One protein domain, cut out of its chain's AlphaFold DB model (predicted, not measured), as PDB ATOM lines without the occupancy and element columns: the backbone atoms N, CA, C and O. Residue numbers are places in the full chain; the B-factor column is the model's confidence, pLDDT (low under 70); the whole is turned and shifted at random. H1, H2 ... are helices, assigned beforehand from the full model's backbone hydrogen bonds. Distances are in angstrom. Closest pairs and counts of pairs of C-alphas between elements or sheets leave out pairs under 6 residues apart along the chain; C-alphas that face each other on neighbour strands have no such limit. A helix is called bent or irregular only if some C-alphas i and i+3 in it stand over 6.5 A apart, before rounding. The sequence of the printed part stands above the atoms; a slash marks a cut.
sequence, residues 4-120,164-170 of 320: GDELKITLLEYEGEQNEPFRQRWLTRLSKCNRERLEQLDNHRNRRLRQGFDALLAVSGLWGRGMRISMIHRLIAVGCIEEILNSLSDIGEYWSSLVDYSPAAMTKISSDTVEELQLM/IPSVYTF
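Overview. This is residues 4 to 120 and 164 to 170 of the 320 residues of an uncharacterized protein of Blastomyces dermatitidis ATCC 26199 (UniProt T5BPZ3). Two long helices, H4 and H7, lie side by side and run the same way, with H3 and H6 packed crosswise on each other near the end where both begin. Towards the other end are the short helices H5, H8 and H9, while H1 packs on residues 54 to 57 of H4 and on H5, with H2 beyond it. The printed part has 124 residues with ten named helices, H1 to H10 in order along the chain, and no named strand; the class is all helix. It is compact, with a radius of gyration of the C-alphas of 14.3 A and spans of 36 by 33 by 23 A.

Arrangement. H1, residues 4 to 12, and H2, residues 20 to 27, form a helical hairpin; they only just touch, with 3 pairs of C-alphas within 8 A, the closest those of Thr 10 and Arg 23 at 6.1 A, and run opposite ways at a shallow tilt of 29 degrees. H3, residues 32 to 42, and H4, residues 44 to 58, touch only at the corner, where the closest C-alphas, of Leu 41 and Arg 50, are 6.1 A apart; their lines are about perpendicular at 87 degrees. H1 touches H4 at residues 54 to 57 alone, at a steep tilt of 67 degrees, the closest C-alphas being those of Leu 12 and Leu 57 at 6.7 A. H5, residues 60 to 63, touches H1, the closest C-alphas being those of Gly 4 and Trp 63 at 4.9 A. H6, residues 69 to 78, touches H3 at a steep tilt of 50 degrees, the same way, the closest C-alphas being those of Arg 37 and His 73 at 6.1 A. H7, residues 81 to 98, touches H4 at a shallow tilt of 13 degrees, the same way, the C-alphas of Leu 56 and Gly 92 being closest at 5.5 A. H8, residues 103 to 106, is close to H7 but not clearly touching, the closest C-alphas being those of Ser 96 and Met 106 at 6.5 A. H9, residues 111 to 117, touches H5, the closest C-alphas being those of Gly 61 and Ser 111 at 3.7 A. H10, residues 167 to 170, touches residues 87 to 91 of H7 alone, the closest C-alphas being those of Ser 87 and Phe 170 at 7.0 A. Every O i to N i+4 pair is within hydrogen-bond range in H1, H2, H3, H7 and H9, against 6 of 11 in H4 and 4 of 6 in H6; H5, H8 and H10 are too short for such a pair.

Along the chain. H1 begins at C-alpha 4, (-94.610, 110.264, 47.777). H7 measures 26.3 A from C-alpha 81 to C-alpha 98, at (-96.605, 89.765, 39.735), and H4 22.3 A. H4 is irregular, with C-alphas 45 and 48 7.9 A apart, as is H6, with C-alphas 70 and 73 7.2 A apart, and H5 only just, with C-alphas 60 and 63 6.6 A apart. H10 ends at C-alpha 170, (-92.168, 98.804, 55.620).

Size, cuts and confidence. The two C-alphas farthest apart are those of Lys 32 and Asp 100, at 40.3 A. Residues 121 to 163 are not printed, and C-alphas 120 and 164 are 5.5 A apart across the cut. Of the links that are printed whole, H1 to H2 is short and the others are tight. The mean pLDDT of the printed part is 82.6, and residues 4 to 29 are under 70.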
ATOM      1  N   GLY A   4     -95.296 111.410  48.365       50.22
ATOM      2  CA  GLY A   4     -94.610 110.264  47.777       50.22
ATOM      3  C   GLY A   4     -94.389 110.367  46.260       50.22
ATOM      4  O   GLY A   4     -93.273 110.120  45.807       50.22
ATOM      5  N   ASP A   5     -95.395 110.802  45.489       48.91
ATOM      6  CA  ASP A   5     -95.272 111.013  44.032       48.91
ATOM      7  C   ASP A   5     -94.193 112.056  43.729       48.91
ATOM      8  O   ASP A   5     -93.449 111.969  42.756       48.91
ATOM      9  N   GLU A   6     -94.100 113.046  44.607       53.81
ATOM     10  CA  GLU A   6     -93.157 114.141  44.518       53.81
ATOM     11  C   GLU A   6     -91.722 113.754  44.966       53.81
ATOM     12  O   GLU A   6     -90.731 114.204  44.381       53.81
ATOM     13  N   LEU A   7     -91.585 112.841  45.936       54.69
ATOM     14  CA  LEU A   7     -90.303 112.224  46.308       54.69
ATOM     15  C   LEU A   7     -89.765 111.292  45.239       54.69
ATOM     16  O   LEU A   7     -88.565 111.280  44.987       54.69
ATOM     17  N   LYS A   8     -90.649 110.519  44.611       53.75
ATOM     18  CA  LYS A   8     -90.299 109.643  43.500       53.75
ATOM     19  C   LYS A   8     -89.676 110.433  42.358       53.75
ATOM     20  O   LYS A   8     -88.664 110.000  41.833       53.75
ATOM     21  N   ILE A   9     -90.224 111.601  42.021       53.44
ATOM     22  CA  ILE A   9     -89.637 112.508  41.018       53.44
ATOM     23  C   ILE A   9     -88.233 112.951  41.439       53.44
ATOM     24  O   ILE A   9     -87.301 112.900  40.647       53.44
ATOM     25  N   THR A  10     -88.051 113.286  42.714       51.41
ATOM     26  CA  THR A  10     -86.748 113.715  43.255       51.41
ATOM     27  C   THR A  10     -85.703 112.595  43.281       51.41
ATOM     28  O   THR A  10     -84.512 112.862  43.135       51.41
ATOM     29  N   LEU A  11     -86.131 111.345  43.480       53.38
ATOM     30  CA  LEU A  11     -85.259 110.168  43.489       53.38
ATOM     31  C   LEU A  11     -84.964 109.655  42.064       53.38
ATOM     32  O   LEU A  11     -83.815 109.325  41.792       53.38
ATOM     33  N   LEU A  12     -85.959 109.654  41.162       49.53
ATOM     34  CA  LEU A  12     -85.847 109.252  39.747       49.53
ATOM     35  C   LEU A  12     -84.956 110.183  38.918       49.53
ATOM     36  O   LEU A  12     -84.202 109.719  38.072       49.53
ATOM     37  N   GLU A  13     -85.031 111.497  39.125       51.22
ATOM     38  CA  GLU A  13     -84.333 112.459  38.258       51.22
ATOM     39  C   GLU A  13     -82.835 112.609  38.585       51.22
ATOM     40  O   GLU A  13     -82.146 113.405  37.954       51.22
ATOM     41  N   TYR A  14     -82.310 111.818  39.530       45.91
ATOM     42  CA  TYR A  14     -80.876 111.748  39.840       45.91
ATOM     43  C   TYR A  14     -80.082 110.890  38.836       45.91
ATOM     44  O   TYR A  14     -78.859 111.003  38.782       45.91
ATOM     45  N   GLU A  15     -80.745 110.050  38.029       45.47
ATOM     46  CA  GLU A  15     -80.076 109.230  36.999       45.47
ATOM     47  C   GLU A  15     -79.774 109.996  35.699       45.47
ATOM     48  O   GLU A  15     -79.000 109.521  34.871       45.47
ATOM     49  N   GLY A  16     -80.322 111.202  35.522       39.47
ATOM     50  CA  GLY A  16     -79.961 112.093  34.423       39.47
ATOM     51  C   GLY A  16     -79.336 113.373  34.959       39.47
ATOM     52  O   GLY A  16     -80.018 114.150  35.616       39.47
ATOM     53  N   GLU A  17     -78.080 113.658  34.615       41.75
ATOM     54  CA  GLU A  17     -77.358 114.914  34.919       41.75
ATOM     55  C   GLU A  17     -78.037 116.210  34.389       41.75
ATOM     56  O   GLU A  17     -77.407 117.262  34.318       41.75
ATOM     57  N   GLN A  18     -79.315 116.193  34.000       43.56
ATOM     58  CA  GLN A  18     -79.957 117.262  33.235       43.56
ATOM     59  C   GLN A  18     -81.154 117.954  33.901       43.56
ATOM     60  O   GLN A  18     -81.844 118.706  33.219       43.56
ATOM     61  N   ASN A  19     -81.405 117.796  35.209       50.81
ATOM     62  CA  ASN A  19     -82.501 118.548  35.846       50.81
ATOM     63  C   ASN A  19     -82.250 119.059  37.278       50.81
ATOM     64  O   ASN A  19     -83.169 119.185  38.089       50.81
ATOM     65  N   GLU A  20     -81.017 119.484  37.572       54.59
ATOM     66  CA  GLU A  20     -80.679 120.199  38.816       54.59
ATOM     67  C   GLU A  20     -81.627 121.390  39.135       54.59
ATOM     68  O   GLU A  20     -82.019 121.541  40.295       54.59
ATOM     69  N   PRO A  21     -82.122 122.195  38.164       56.34
ATOM     70  CA  PRO A  21     -83.099 123.253  38.446       56.34
ATOM     71  C   PRO A  21     -84.453 122.726  38.948       56.34
ATOM     72  O   PRO A  21     -85.094 123.358  39.792       56.34
ATOM     73  N   PHE A  22     -84.895 121.568  38.449       52.91
ATOM     74  CA  PHE A  22     -86.142 120.922  38.865       52.91
ATOM     75  C   PHE A  22     -86.016 120.333  40.271       52.91
ATOM     76  O   PHE A  22     -86.883 120.566  41.119       52.91
ATOM     77  N   ARG A  23     -84.875 119.695  40.560       55.91
ATOM     78  CA  ARG A  23     -84.503 119.238  41.904       55.91
ATOM     79  C   ARG A  23     -84.501 120.387  42.911       55.91
ATOM     80  O   ARG A  23     -85.145 120.284  43.951       55.91
ATOM     81  N   GLN A  24     -83.849 121.508  42.598       61.72
ATOM     82  CA  GLN A  24     -83.832 122.690  43.471       61.72
ATOM     83  C   GLN A  24     -85.240 123.269  43.681       61.72
ATOM     84  O   GLN A  24     -85.635 123.602  44.804       61.72
ATOM     85  N   ARG A  25     -86.056 123.318  42.621       61.88
ATOM     86  CA  ARG A  25     -87.462 123.745  42.695       61.88
ATOM     87  C   ARG A  25     -88.317 122.838  43.582       61.88
ATOM     88  O   ARG A  25     -89.311 123.303  44.136       61.88
ATOM     89  N   TRP A  26     -87.951 121.569  43.728       61.25
ATOM     90  CA  TRP A  26     -88.673 120.656  44.602       61.25
ATOM     91  C   TRP A  26     -88.131 120.628  46.034       61.25
ATOM     92  O   TRP A  26     -88.905 120.733  46.985       61.25
ATOM     93  N   LEU A  27     -86.809 120.624  46.208       63.09
ATOM     94  CA  LEU A  27     -86.171 120.783  47.518       63.09
ATOM     95  C   LEU A  27     -86.683 122.042  48.231       63.09
ATOM     96  O   LEU A  27     -86.962 122.008  49.426       63.09
ATOM     97  N   THR A  28     -86.894 123.140  47.503       68.00
ATOM     98  CA  THR A  28     -87.474 124.377  48.059       68.00
ATOM     99  C   THR A  28     -88.913 124.238  48.574       68.00
ATOM    100  O   THR A  28     -89.301 125.016  49.443       68.00
ATOM    101  N   ARG A  29     -89.693 123.250  48.109       66.75
ATOM    102  CA  ARG A  29     -91.050 122.954  48.619       66.75
ATOM    103  C   ARG A  29     -91.039 122.115  49.892       66.75
ATOM    104  O   ARG A  29     -92.019 122.106  50.636       66.75
ATOM    105  N   LEU A  30     -89.940 121.417  50.161       70.31
ATOM    106  CA  LEU A  30     -89.777 120.663  51.390       70.31
ATOM    107  C   LEU A  30     -89.456 121.580  52.570       70.31
ATOM    108  O   LEU A  30     -88.674 122.531  52.479       70.31
ATOM    109  N   SER A  31     -89.989 121.215  53.737       79.25
ATOM    110  CA  SER A  31     -89.533 121.800  54.995       79.25
ATOM    111  C   SER A  31     -88.016 121.628  55.135       79.25
ATOM    112  O   SER A  31     -87.446 120.629  54.687       79.25
ATOM    113  N   LYS A  32     -87.352 122.591  55.786       81.69
ATOM    114  CA  LYS A  32     -85.898 122.548  56.028       81.69
ATOM    115  C   LYS A  32     -85.459 121.198  56.619       81.69
ATOM    116  O   LYS A  32     -84.534 120.577  56.119       81.69
ATOM    117  N   CYS A  33     -86.211 120.698  57.597       80.25
ATOM    118  CA  CYS A  33     -85.932 119.421  58.250       80.25
ATOM    119  C   CYS A  33     -86.066 118.207  57.305       80.25
ATOM    120  O   CYS A  33     -85.324 117.239  57.432       80.25
ATOM    121  N   ASN A  34     -86.996 118.231  56.343       78.19
ATOM    122  CA  ASN A  34     -87.109 117.154  55.356       78.19
ATOM    123  C   ASN A  34     -85.991 117.206  54.310       78.19
ATOM    124  O   ASN A  34     -85.519 116.146  53.909       78.19
ATOM    125  N   ARG A  35     -85.531 118.401  53.921       78.88
ATOM    126  CA  ARG A  35     -84.346 118.547  53.061       78.88
ATOM    127  C   ARG A  35     -83.100 117.964  53.712       78.88
ATOM    128  O   ARG A  35     -82.477 117.092  53.127       78.88
ATOM    129  N   GLU A  36     -82.818 118.355  54.953       83.19
ATOM    130  CA  GLU A  36     -81.665 117.850  55.713       83.19
ATOM    131  C   GLU A  36     -81.677 116.314  55.820       83.19
ATOM    132  O   GLU A  36     -80.640 115.664  55.736       83.19
ATOM    133  N   ARG A  37     -82.858 115.701  55.972       82.94
ATOM    134  CA  ARG A  37     -83.008 114.236  56.010       82.94
ATOM    135  C   ARG A  37     -82.729 113.566  54.663       82.94
ATOM    136  O   ARG A  37     -82.190 112.465  54.652       82.94
ATOM    137  N   LEU A  38     -83.099 114.197  53.550       79.12
ATOM    138  CA  LEU A  38     -82.767 113.692  52.214       79.12
ATOM    139  C   LEU A  38     -81.279 113.869  51.910       79.12
ATOM    140  O   LEU A  38     -80.644 112.930  51.450       79.12
ATOM    141  N   GLU A  39     -80.689 115.006  52.276       82.56
ATOM    142  CA  GLU A  39     -79.239 115.223  52.176       82.56
ATOM    143  C   GLU A  39     -78.452 114.196  53.009       82.56
ATOM    144  O   GLU A  39     -77.402 113.710  52.589       82.56
ATOM    145  N   GLN A  40     -78.976 113.801  54.177       84.06
ATOM    146  CA  GLN A  40     -78.416 112.689  54.946       84.06
ATOM    147  C   GLN A  40     -78.479 111.366  54.176       84.06
ATOM    148  O   GLN A  40     -77.506 110.616  54.220       84.06
ATOM    149  N   LEU A  41     -79.578 111.064  53.480       84.94
ATOM    150  CA  LEU A  41     -79.691 109.857  52.652       84.94
ATOM    151  C   LEU A  41     -78.695 109.873  51.480       84.94
ATOM    152  O   LEU A  41     -78.101 108.838  51.184       84.94
ATOM    153  N   ASP A  42     -78.466 111.044  50.881       80.88
ATOM    154  CA  ASP A  42     -77.533 111.247  49.761       80.88
ATOM    155  C   ASP A  42     -76.054 111.179  50.178       80.88
ATOM    156  O   ASP A  42     -75.153 111.077  49.341       80.88
ATOM    157  N   ASN A  43     -75.768 111.200  51.481       86.19
ATOM    158  CA  ASN A  43     -74.413 111.047  51.988       86.19
ATOM    159  C   ASN A  43     -73.818 109.691  51.561       86.19
ATOM    160  O   ASN A  43     -74.442 108.644  51.735       86.19
ATOM    161  N   HIS A  44     -72.563 109.684  51.099       85.44
ATOM    162  CA  HIS A  44     -71.847 108.467  50.684       85.44
ATOM    163  C   HIS A  44     -71.881 107.332  51.724       85.44
ATOM    164  O   HIS A  44     -71.886 106.162  51.344       85.44
ATOM    165  N   ARG A  45     -71.951 107.656  53.023       86.31
ATOM    166  CA  ARG A  45     -72.071 106.669  54.111       86.31
ATOM    167  C   ARG A  45     -73.388 105.888  54.076       86.31
ATOM    168  O   ARG A  45     -73.424 104.745  54.515       86.31
ATOM    169  N   ASN A  46     -74.440 106.480  53.518       89.06
ATOM    170  CA  ASN A  46     -75.784 105.915  53.426       89.06
ATOM    171  C   ASN A  46     -76.112 105.395  52.020       89.06
ATOM    172  O   ASN A  46     -77.255 105.027  51.751       89.06
ATOM    173  N   ARG A  47     -75.105 105.286  51.139       89.69
ATOM    174  CA  ARG A  47     -75.265 104.839  49.746       89.69
ATOM    175  C   ARG A  47     -76.034 103.524  49.625       89.69
ATOM    176  O   ARG A  47     -76.893 103.418  48.764       89.69
ATOM    177  N   ARG A  48     -75.760 102.542  50.493       91.94
ATOM    178  CA  ARG A  48     -76.476 101.255  50.475       91.94
ATOM    179  C   ARG A  48     -77.978 101.447  50.706       91.94
ATOM    180  O   ARG A  48     -78.778 100.895  49.965       91.94
ATOM    181  N   LEU A  49     -78.353 102.256  51.702       91.75
ATOM    182  CA  LEU A  49     -79.757 102.557  52.004       91.75
ATOM    183  C   LEU A  49     -80.430 103.267  50.829       91.75
ATOM    184  O   LEU A  49     -81.536 102.901  50.446       91.75
ATOM    185  N   ARG A  50     -79.736 104.251  50.244       88.81
ATOM    186  CA  ARG A  50     -80.196 104.971  49.055       88.81
ATOM    187  C   ARG A  50     -80.453 104.014  47.888       88.81
ATOM    188  O   ARG A  50     -81.554 104.018  47.361       88.81
ATOM    189  N   GLN A  51     -79.511 103.120  47.590       89.31
ATOM    190  CA  GLN A  51     -79.659 102.098  46.547       89.31
ATOM    191  C   GLN A  51     -80.850 101.162  46.788       89.31
ATOM    192  O   GLN A  51     -81.546 100.808  45.842       89.31
ATOM    193  N   GLY A  52     -81.113 100.777  48.041       90.94
ATOM    194  CA  GLY A  52     -82.288  99.968  48.379       90.94
ATOM    195  C   GLY A  52     -83.606 100.680  48.068       90.94
ATOM    196  O   GLY A  52     -84.548 100.051  47.595       90.94
ATOM    197  N   PHE A  53     -83.666 101.995  48.288       89.88
ATOM    198  CA  PHE A  53     -84.797 102.815  47.861       89.88
ATOM    199  C   PHE A  53     -84.842 102.971  46.340       89.88
ATOM    200  O   PHE A  53     -85.903 102.784  45.757       89.88
ATOM    201  N   ASP A  54     -83.711 103.244  45.687       86.69
ATOM    202  CA  ASP A  54     -83.649 103.416  44.232       86.69
ATOM    203  C   ASP A  54     -84.115 102.154  43.484       86.69
ATOM    204  O   ASP A  54     -84.817 102.253  42.483       86.69
ATOM    205  N   ALA A  55     -83.845 100.956  44.014       88.75
ATOM    206  CA  ALA A  55     -84.332  99.697  43.442       88.75
ATOM    207  C   ALA A  55     -85.872  99.618  43.345       88.75
ATOM    208  O   ALA A  55     -86.406  98.940  42.469       88.75
ATOM    209  N   LEU A  56     -86.603 100.341  44.202       90.56
ATOM    210  CA  LEU A  56     -88.069 100.400  44.169       90.56
ATOM    211  C   LEU A  56     -88.615 101.392  43.134       90.56
ATOM    212  O   LEU A  56     -89.826 101.432  42.908       90.56
ATOM    213  N   LEU A  57     -87.769 102.211  42.504       85.75
ATOM    214  CA  LEU A  57     -88.192 103.201  41.505       85.75
ATOM    215  C   LEU A  57     -88.803 102.555  40.256       85.75
ATOM    216  O   LEU A  57     -89.673 103.159  39.624       85.75
ATOM    217  N   ALA A  58     -88.401 101.317  39.942       86.62
ATOM    218  CA  ALA A  58     -88.931 100.544  38.823       86.62
ATOM    219  C   ALA A  58     -90.448 100.301  38.933       86.62
ATOM    220  O   ALA A  58     -91.148 100.281  37.917       86.62
ATOM    221  N   VAL A  59     -90.976 100.170  40.157       88.62
ATOM    222  CA  VAL A  59     -92.408  99.980  40.413       88.62
ATOM    223  C   VAL A  59     -93.030 101.317  40.790       88.62
ATOM    224  O   VAL A  59     -92.952 101.802  41.921       88.62
ATOM    225  N   SER A  60     -93.683 101.926  39.806       81.44
ATOM    226  CA  SER A  60     -94.120 103.316  39.869       81.44
ATOM    227  C   SER A  60     -95.103 103.593  41.021       81.44
ATOM    228  O   SER A  60     -95.023 104.668  41.621       81.44
ATOM    229  N   GLY A  61     -95.980 102.639  41.341       86.94
ATOM    230  CA  GLY A  61     -97.020 102.753  42.364       86.94
ATOM    231  C   GLY A  61     -96.543 102.656  43.814       86.94
ATOM    232  O   GLY A  61     -97.266 103.075  44.715       86.94
ATOM    233  N   LEU A  62     -95.323 102.172  44.075       89.25
ATOM    234  CA  LEU A  62     -94.817 102.004  45.448       89.25
ATOM    235  C   LEU A  62     -94.617 103.320  46.202       89.25
ATOM    236  O   LEU A  62     -94.599 103.350  47.433       89.25
ATOM    237  N   TRP A  63     -94.494 104.415  45.463       82.56
ATOM    238  CA  TRP A  63     -94.195 105.731  46.001       82.56
ATOM    239  C   TRP A  63     -95.447 106.571  46.260       82.56
ATOM    240  O   TRP A  63     -95.357 107.787  46.282       82.56
ATOM    241  N   GLY A  64     -96.616 105.958  46.456       76.00
ATOM    242  CA  GLY A  64     -97.841 106.668  46.844       76.00
ATOM    243  C   GLY A  64     -97.809 107.201  48.288       76.00
ATOM    244  O   GLY A  64     -96.807 107.723  48.782       76.00
ATOM    245  N   ARG A  65     -98.915 107.065  49.032       75.94
ATOM    246  CA  ARG A  65     -99.026 107.538  50.435       75.94
ATOM    247  C   ARG A  65     -98.116 106.852  51.453       75.94
ATOM    248  O   ARG A  65     -98.029 107.313  52.591       75.94
ATOM    249  N   GLY A  66     -97.393 105.807  51.063       79.25
ATOM    250  CA  GLY A  66     -96.527 105.053  51.967       79.25
ATOM    251  C   GLY A  66     -95.229 105.746  52.384       79.25
ATOM    252  O   GLY A  66     -94.729 105.461  53.470       79.25
ATOM    253  N   MET A  67     -94.673 106.649  51.571       83.62
ATOM    254  CA  MET A  67     -93.322 107.180  51.803       83.62
ATOM    255  C   MET A  67     -93.251 108.187  52.965       83.62
ATOM    256  O   MET A  67     -94.060 109.110  53.062       83.62
ATOM    257  N   ARG A  68     -92.240 108.052  53.840       86.06
ATOM    258  CA  ARG A  68     -92.074 108.882  55.051       86.06
ATOM    259  C   ARG A  68     -90.655 109.423  55.212       86.06
ATOM    260  O   ARG A  68     -89.846 108.874  55.958       86.06
ATOM    261  N   ILE A  69     -90.381 110.584  54.609       82.69
ATOM    262  CA  ILE A  69     -89.102 111.316  54.773       82.69
ATOM    263  C   ILE A  69     -88.768 111.523  56.249       82.69
ATOM    264  O   ILE A  69     -87.620 111.401  56.672       82.69
ATOM    265  N   SER A  70     -89.793 111.809  57.057       84.31
ATOM    266  CA  SER A  70     -89.644 112.051  58.486       84.31
ATOM    267  C   SER A  70     -89.011 110.882  59.237       84.31
ATOM    268  O   SER A  70     -88.480 111.106  60.316       84.31
ATOM    269  N   MET A  71     -89.003 109.669  58.680       89.38
ATOM    270  CA  MET A  71     -88.425 108.476  59.299       89.38
ATOM    271  C   MET A  71     -87.008 108.142  58.805       89.38
ATOM    272  O   MET A  71     -86.357 107.297  59.410       89.38
ATOM    273  N   ILE A  72     -86.481 108.825  57.783       90.00
ATOM    274  CA  ILE A  72     -85.156 108.522  57.204       90.00
ATOM    275  C   ILE A  72     -84.035 108.606  58.248       90.00
ATOM    276  O   ILE A  72     -83.219 107.697  58.361       90.00
ATOM    277  N   HIS A  73     -84.034 109.652  59.077       89.50
ATOM    278  CA  HIS A  73     -83.030 109.806  60.135       89.50
ATOM    279  C   HIS A  73     -83.022 108.630  61.133       89.50
ATOM    280  O   HIS A  73     -81.970 108.280  61.664       89.50
ATOM    281  N   ARG A  74     -84.179 107.989  61.365       93.88
ATOM    282  CA  ARG A  74     -84.296 106.793  62.213       93.88
ATOM    283  C   ARG A  74     -83.714 105.559  61.528       93.88
ATOM    284  O   ARG A  74     -82.960 104.832  62.165       93.88
ATOM    285  N   LEU A  75     -83.987 105.370  60.232       93.56
ATOM    286  CA  LEU A  75     -83.396 104.284  59.432       93.56
ATOM    287  C   LEU A  75     -81.861 104.327  59.473       93.56
ATOM    288  O   LEU A  75     -81.216 103.302  59.673       93.56
ATOM    289  N   ILE A  76     -81.288 105.526  59.347       91.88
ATOM    290  CA  ILE A  76     -79.836 105.740  59.401       91.88
ATOM    291  C   ILE A  76     -79.294 105.455  60.812       91.88
ATOM    292  O   ILE A  76     -78.276 104.785  60.967       91.88
ATOM    293  N   ALA A  77     -79.977 105.930  61.857       91.69
ATOM    294  CA  ALA A  77     -79.502 105.812  63.237       91.69
ATOM    295  C   ALA A  77     -79.644 104.399  63.840       91.69
ATOM    296  O   ALA A  77     -78.930 104.043  64.785       91.69
ATOM    297  N   VAL A  78     -80.578 103.583  63.344       93.56
ATOM    298  CA  VAL A  78     -80.888 102.281  63.951       93.56
ATOM    299  C   VAL A  78     -79.793 101.235  63.717       93.56
ATOM    300  O   VAL A  78     -79.637 100.338  64.539       93.56
ATOM    301  N   GLY A  79     -78.970 101.368  62.672       92.94
ATOM    302  CA  GLY A  79     -77.889 100.421  62.372       92.94
ATOM    303  C   GLY A  79     -78.360  99.031  61.918       92.94
ATOM    304  O   GLY A  79     -77.590  98.085  62.012       92.94
ATOM    305  N   CYS A  80     -79.601  98.892  61.443       95.25
ATOM    306  CA  CYS A  80     -80.170  97.637  60.912       95.25
ATOM    307  C   CYS A  80     -80.165  97.635  59.376       95.25
ATOM    308  O   CYS A  80     -81.198  97.434  58.740       95.25
ATOM    309  N   ILE A  81     -79.038  98.014  58.762       95.00
ATOM    310  CA  ILE A  81     -78.999  98.242  57.312       95.00
ATOM    311  C   ILE A  81     -79.249  96.948  56.532       95.00
ATOM    312  O   ILE A  81     -79.945  96.987  55.525       95.00
ATOM    313  N   GLU A  82     -78.748  95.805  57.000       95.44
ATOM    314  CA  GLU A  82     -79.001  94.504  56.378       95.44
ATOM    315  C   GLU A  82     -80.500  94.152  56.362       95.44
ATOM    316  O   GLU A  82     -81.037  93.822  55.306       95.44
ATOM    317  N   GLU A  83     -81.197  94.288  57.494       95.81
ATOM    318  CA  GLU A  83     -82.627  93.972  57.621       95.81
ATOM    319  C   GLU A  83     -83.501  94.942  56.822       95.81
ATOM    320  O   GLU A  83     -84.465  94.535  56.174       95.81
ATOM    321  N   ILE A  84     -83.148  96.231  56.853       96.62
ATOM    322  CA  ILE A  84     -83.841  97.265  56.083       96.62
ATOM    323  C   ILE A  84     -83.743  96.956  54.587       96.62
ATOM    324  O   ILE A  84     -84.759  96.982  53.897       96.62
ATOM    325  N   LEU A  85     -82.545  96.637  54.088       96.19
ATOM    326  CA  LEU A  85     -82.347  96.325  52.674       96.19
ATOM    327  C   LEU A  85     -83.053  95.040  52.260       96.19
ATOM    328  O   LEU A  85     -83.632  95.019  51.179       96.19
ATOM    329  N   ASN A  86     -83.058  94.011  53.112       95.44
ATOM    330  CA  ASN A  86     -83.823  92.797  52.839       95.44
ATOM    331  C   ASN A  86     -85.310  93.124  52.678       95.44
ATOM    332  O   ASN A  86     -85.909  92.761  51.675       95.44
ATOM    333  N   SER A  87     -85.886  93.894  53.607       94.88
ATOM    334  CA  SER A  87     -87.302  94.261  53.530       94.88
ATOM    335  C   SER A  87     -87.637  95.119  52.305       94.88
ATOM    336  O   SER A  87     -88.711  94.946  51.734       94.88
ATOM    337  N   LEU A  88     -86.756  96.043  51.903       95.69
ATOM    338  CA  LEU A  88     -86.939  96.818  50.671       95.69
ATOM    339  C   LEU A  88     -86.851  95.909  49.438       95.69
ATOM    340  O   LEU A  88     -87.697  96.004  48.554       95.69
ATOM    341  N   SER A  89     -85.886  94.988  49.409       96.12
ATOM    342  CA  SER A  89     -85.750  93.999  48.337       96.12
ATOM    343  C   SER A  89     -87.002  93.130  48.211       96.12
ATOM    344  O   SER A  89     -87.501  92.964  47.105       96.12
ATOM    345  N   ASP A  90     -87.554  92.641  49.326       95.19
ATOM    346  CA  ASP A  90     -88.759  91.801  49.340       95.19
ATOM    347  C   ASP A  90     -89.982  92.529  48.755       95.19
ATOM    348  O   ASP A  90     -90.790  91.932  48.044       95.19
ATOM    349  N   ILE A  91     -90.112  93.839  49.011       96.19
ATOM    350  CA  ILE A  91     -91.174  94.667  48.416       96.19
ATOM    351  C   ILE A  91     -91.003  94.728  46.899       96.19
ATOM    352  O   ILE A  91     -91.961  94.482  46.164       96.19
ATOM    353  N   GLY A  92     -89.802  95.067  46.427       95.00
ATOM    354  CA  GLY A  92     -89.515  95.160  44.995       95.00
ATOM    355  C   GLY A  92     -89.736  93.827  44.287       95.00
ATOM    356  O   GLY A  92     -90.407  93.780  43.255       95.00
ATOM    357  N   GLU A  93     -89.243  92.745  44.884       96.06
ATOM    358  CA  GLU A  93     -89.363  91.380  44.379       96.06
ATOM    359  C   GLU A  93     -90.824  90.948  44.259       96.06
ATOM    360  O   GLU A  93     -91.249  90.486  43.198       96.06
ATOM    361  N   TYR A  94     -91.628  91.182  45.303       97.25
ATOM    362  CA  TYR A  94     -93.052  90.861  45.286       97.25
ATOM    363  C   TYR A  94     -93.756  91.504  44.088       97.25
ATOM    364  O   TYR A  94     -94.330  90.795  43.259       97.25
ATOM    365  N   TRP A  95     -93.676  92.831  43.946       97.25
ATOM    366  CA  TRP A  95     -94.396  93.544  42.885       97.25
ATOM    367  C   TRP A  95     -93.859  93.226  41.488       97.25
ATOM    368  O   TRP A  95     -94.645  93.118  40.545       97.25
ATOM    369  N   SER A  96     -92.546  93.023  41.356       96.56
ATOM    370  CA  SER A  96     -91.920  92.640  40.085       96.56
ATOM    371  C   SER A  96     -92.373  91.249  39.637       96.56
ATOM    372  O   SER A  96     -92.736  91.059  38.472       96.56
ATOM    373  N   SER A  97     -92.450  90.293  40.569       97.00
ATOM    374  CA  SER A  97     -92.874  88.917  40.284       97.00
ATOM    375  C   SER A  97     -94.316  88.834  39.761       97.00
ATOM    376  O   SER A  97     -94.621  88.006  38.898       97.00
ATOM    377  N   LEU A  98     -95.212  89.736  40.199       97.06
ATOM    378  CA  LEU A  98     -96.605  89.765  39.735       97.06
ATOM    379  C   LEU A  98     -96.713  89.991  38.227       97.06
ATOM    380  O   LEU A  98     -97.633  89.472  37.591       97.06
ATOM    381  N   VAL A  99     -95.758  90.718  37.651       96.31
ATOM    382  CA  VAL A  99     -95.744  91.129  36.243       96.31
ATOM    383  C   VAL A  99     -94.575  90.535  35.458       96.31
ATOM    384  O   VAL A  99     -94.200  91.064  34.414       96.31
ATOM    385  N   ASP A 100     -94.027  89.412  35.934       95.00
ATOM    386  CA  ASP A 100     -92.931  88.685  35.277       95.00
ATOM    387  C   ASP A 100     -91.696  89.560  35.013       95.00
ATOM    388  O   ASP A 100     -91.049  89.457  33.974       95.00
ATOM    389  N   TYR A 101     -91.408  90.482  35.938       95.38
ATOM    390  CA  TYR A 101     -90.263  91.396  35.880       95.38
ATOM    391  C   TYR A 101     -90.226  92.287  34.625       95.38
ATOM    392  O   TYR A 101     -89.191  92.869  34.303       95.38
ATOM    393  N   SER A 102     -91.350  92.440  33.914       95.50
ATOM    394  CA  SER A 102     -91.428  93.275  32.714       95.50
ATOM    395  C   SER A 102     -91.321  94.764  33.073       95.50
ATOM    396  O   SER A 102     -92.228  95.292  33.730       95.50
ATOM    397  N   PRO A 103     -90.288  95.497  32.602       90.62
ATOM    398  CA  PRO A 103     -90.119  96.917  32.926       90.62
ATOM    399  C   PRO A 103     -91.314  97.772  32.497       90.62
ATOM    400  O   PRO A 103     -91.788  98.616  33.251       90.62
ATOM    401  N   ALA A 104     -91.864  97.500  31.312       92.38
ATOM    402  CA  ALA A 104     -93.037  98.205  30.800       92.38
ATOM    403  C   ALA A 104     -94.319  97.889  31.584       92.38
ATOM    404  O   ALA A 104     -95.256  98.682  31.572       92.38
ATOM    405  N   ALA A 105     -94.394  96.729  32.239       94.31
ATOM    406  CA  ALA A 105     -95.527  96.368  33.080       94.31
ATOM    407  C   ALA A 105     -95.403  96.968  34.487       94.31
ATOM    408  O   ALA A 105     -96.389  97.464  35.024       94.31
ATOM    409  N   MET A 106     -94.197  96.994  35.062       93.19
ATOM    410  CA  MET A 106     -93.955  97.574  36.390       93.19
ATOM    411  C   MET A 106     -94.336  99.058  36.464       93.19
ATOM    412  O   MET A 106     -94.863  99.514  37.480       93.19
ATOM    413  N   THR A 107     -94.168  99.810  35.371       90.56
ATOM    414  CA  THR A 107     -94.576 101.223  35.310       90.56
ATOM    415  C   THR A 107     -96.093 101.428  35.302       90.56
ATOM    416  O   THR A 107     -96.548 102.512  35.676       90.56
ATOM    417  N   LYS A 108     -96.882 100.406  34.936       93.62
ATOM    418  CA  LYS A 108     -98.357 100.443  34.914       93.62
ATOM    419  C   LYS A 108     -98.995 100.199  36.284       93.62
ATOM    420  O   LYS A 108    -100.200 100.407  36.432       93.62
ATOM    421  N   ILE A 109     -98.232  99.728  37.272       94.75
ATOM    422  CA  ILE A 109     -98.732  99.489  38.632       94.75
ATOM    423  C   ILE A 109     -98.965 100.848  39.298       94.75
ATOM    424  O   ILE A 109     -98.011 101.550  39.617       94.75
ATOM    425  N   SER A 110    -100.225 101.240  39.497       92.12
ATOM    426  CA  SER A 110    -100.567 102.544  40.081       92.12
ATOM    427  C   SER A 110    -100.424 102.564  41.605       92.12
ATOM    428  O   SER A 110    -100.468 101.522  42.260       92.12
ATOM    429  N   SER A 111    -100.299 103.758  42.189       91.31
ATOM    430  CA  SER A 111    -100.336 103.936  43.646       91.31
ATOM    431  C   SER A 111    -101.665 103.474  44.238       91.31
ATOM    432  O   SER A 111    -101.654 102.753  45.227       91.31
ATOM    433  N   ASP A 112    -102.788 103.774  43.582       92.88
ATOM    434  CA  ASP A 112    -104.109 103.287  44.003       92.88
ATOM    435  C   ASP A 112    -104.173 101.750  44.040       92.88
ATOM    436  O   ASP A 112    -104.747 101.175  44.958       92.88
ATOM    437  N   THR A 113    -103.511 101.064  43.096       95.62
ATOM    438  CA  THR A 113    -103.411  99.593  43.107       95.62
ATOM    439  C   THR A 113    -102.673  99.096  44.348       95.62
ATOM    440  O   THR A 113    -103.122  98.155  44.996       95.62
ATOM    441  N   VAL A 114    -101.538  99.717  44.684       95.88
ATOM    442  CA  VAL A 114    -100.757  99.349  45.875       95.88
ATOM    443  C   VAL A 114    -101.556  99.622  47.143       95.88
ATOM    444  O   VAL A 114    -101.561  98.795  48.048       95.88
ATOM    445  N   GLU A 115    -102.241 100.758  47.211       93.62
ATOM    446  CA  GLU A 115    -102.971 101.184  48.400       93.62
ATOM    447  C   GLU A 115    -104.225 100.357  48.680       93.62
ATOM    448  O   GLU A 115    -104.496 100.075  49.846       93.62
ATOM    449  N   GLU A 116    -104.942  99.920  47.645       94.75
ATOM    450  CA  GLU A 116    -106.098  99.036  47.825       94.75
ATOM    451  C   GLU A 116    -105.704  97.611  48.209       94.75
ATOM    452  O   GLU A 116    -106.490  96.901  48.825       94.75
ATOM    453  N   LEU A 117    -104.500  97.163  47.845       96.50
ATOM    454  CA  LEU A 117    -104.086  95.772  48.039       96.50
ATOM    455  C   LEU A 117    -103.149  95.565  49.231       96.50
ATOM    456  O   LEU A 117    -103.117  94.468  49.787       96.50
ATOM    457  N   GLN A 118    -102.370  96.575  49.625       95.62
ATOM    458  CA  GLN A 118    -101.423  96.453  50.735       95.62
ATOM    459  C   GLN A 118    -102.108  95.949  52.013       95.62
ATOM    460  O   GLN A 118    -103.268  96.260  52.269       95.62
ATOM    461  N   LEU A 119    -101.364  95.209  52.842       94.75
ATOM    462  CA  LEU A 119    -101.843  94.595  54.093       94.75
ATOM    463  C   LEU A 119    -102.874  93.465  53.946       94.75
ATOM    464  O   LEU A 119    -103.218  92.866  54.958       94.75
ATOM    465  N   MET A 120    -103.343  93.123  52.747       97.06
ATOM    466  CA  MET A 120    -104.168  91.922  52.568       97.06
ATOM    467  C   MET A 120    -103.295  90.662  52.583       97.06
ATOM    468  O   MET A 120    -102.161  90.706  52.113       97.06
ATOM    469  N   ILE A 164     -99.506  91.514  51.587       96.81
ATOM    470  CA  ILE A 164     -99.069  92.277  50.415       96.81
ATOM    471  C   ILE A 164     -98.189  93.450  50.885       96.81
ATOM    472  O   ILE A 164     -98.687  94.343  51.588       96.81
ATOM    473  N   PRO A 165     -96.887  93.448  50.541       96.56
ATOM    474  CA  PRO A 165     -95.929  94.385  51.095       96.56
ATOM    475  C   PRO A 165     -95.957  95.720  50.339       96.56
ATOM    476  O   PRO A 165     -96.183  95.783  49.131       96.56
ATOM    477  N   SER A 166     -95.695  96.817  51.042       95.12
ATOM    478  CA  SER A 166     -95.572  98.153  50.458       95.12
ATOM    479  C   SER A 166     -94.586  99.012  51.246       95.12
ATOM    480  O   SER A 166     -94.165  98.677  52.355       95.12
ATOM    481  N   VAL A 167     -94.234 100.180  50.704       94.19
ATOM    482  CA  VAL A 167     -93.424 101.168  51.436       94.19
ATOM    483  C   VAL A 167     -94.139 101.622  52.718       94.19
ATOM    484  O   VAL A 167     -93.491 101.888  53.730       94.19
ATOM    485  N   TYR A 168     -95.477 101.650  52.725       93.25
ATOM    486  CA  TYR A 168     -96.244 101.923  53.941       93.25
ATOM    487  C   TYR A 168     -95.998 100.848  55.009       93.25
ATOM    488  O   TYR A 168     -95.634 101.183  56.141       93.25
ATOM    489  N   THR A 169     -96.160  99.567  54.654       93.00
ATOM    490  CA  THR A 169     -95.986  98.458  55.607       93.00
ATOM    491  C   THR A 169     -94.548  98.363  56.094       93.00
ATOM    492  O   THR A 169     -94.326  98.101  57.271       93.00
ATOM    493  N   PHE A 170     -93.571  98.666  55.233       95.94
ATOM    494  CA  PHE A 170     -92.168  98.804  55.620       95.94
ATOM    495  C   PHE A 170     -91.987  99.785  56.778       95.94
ATOM    496  O   PHE A 170     -91.385  99.435  57.790       95.94
TER     497      PHE A 170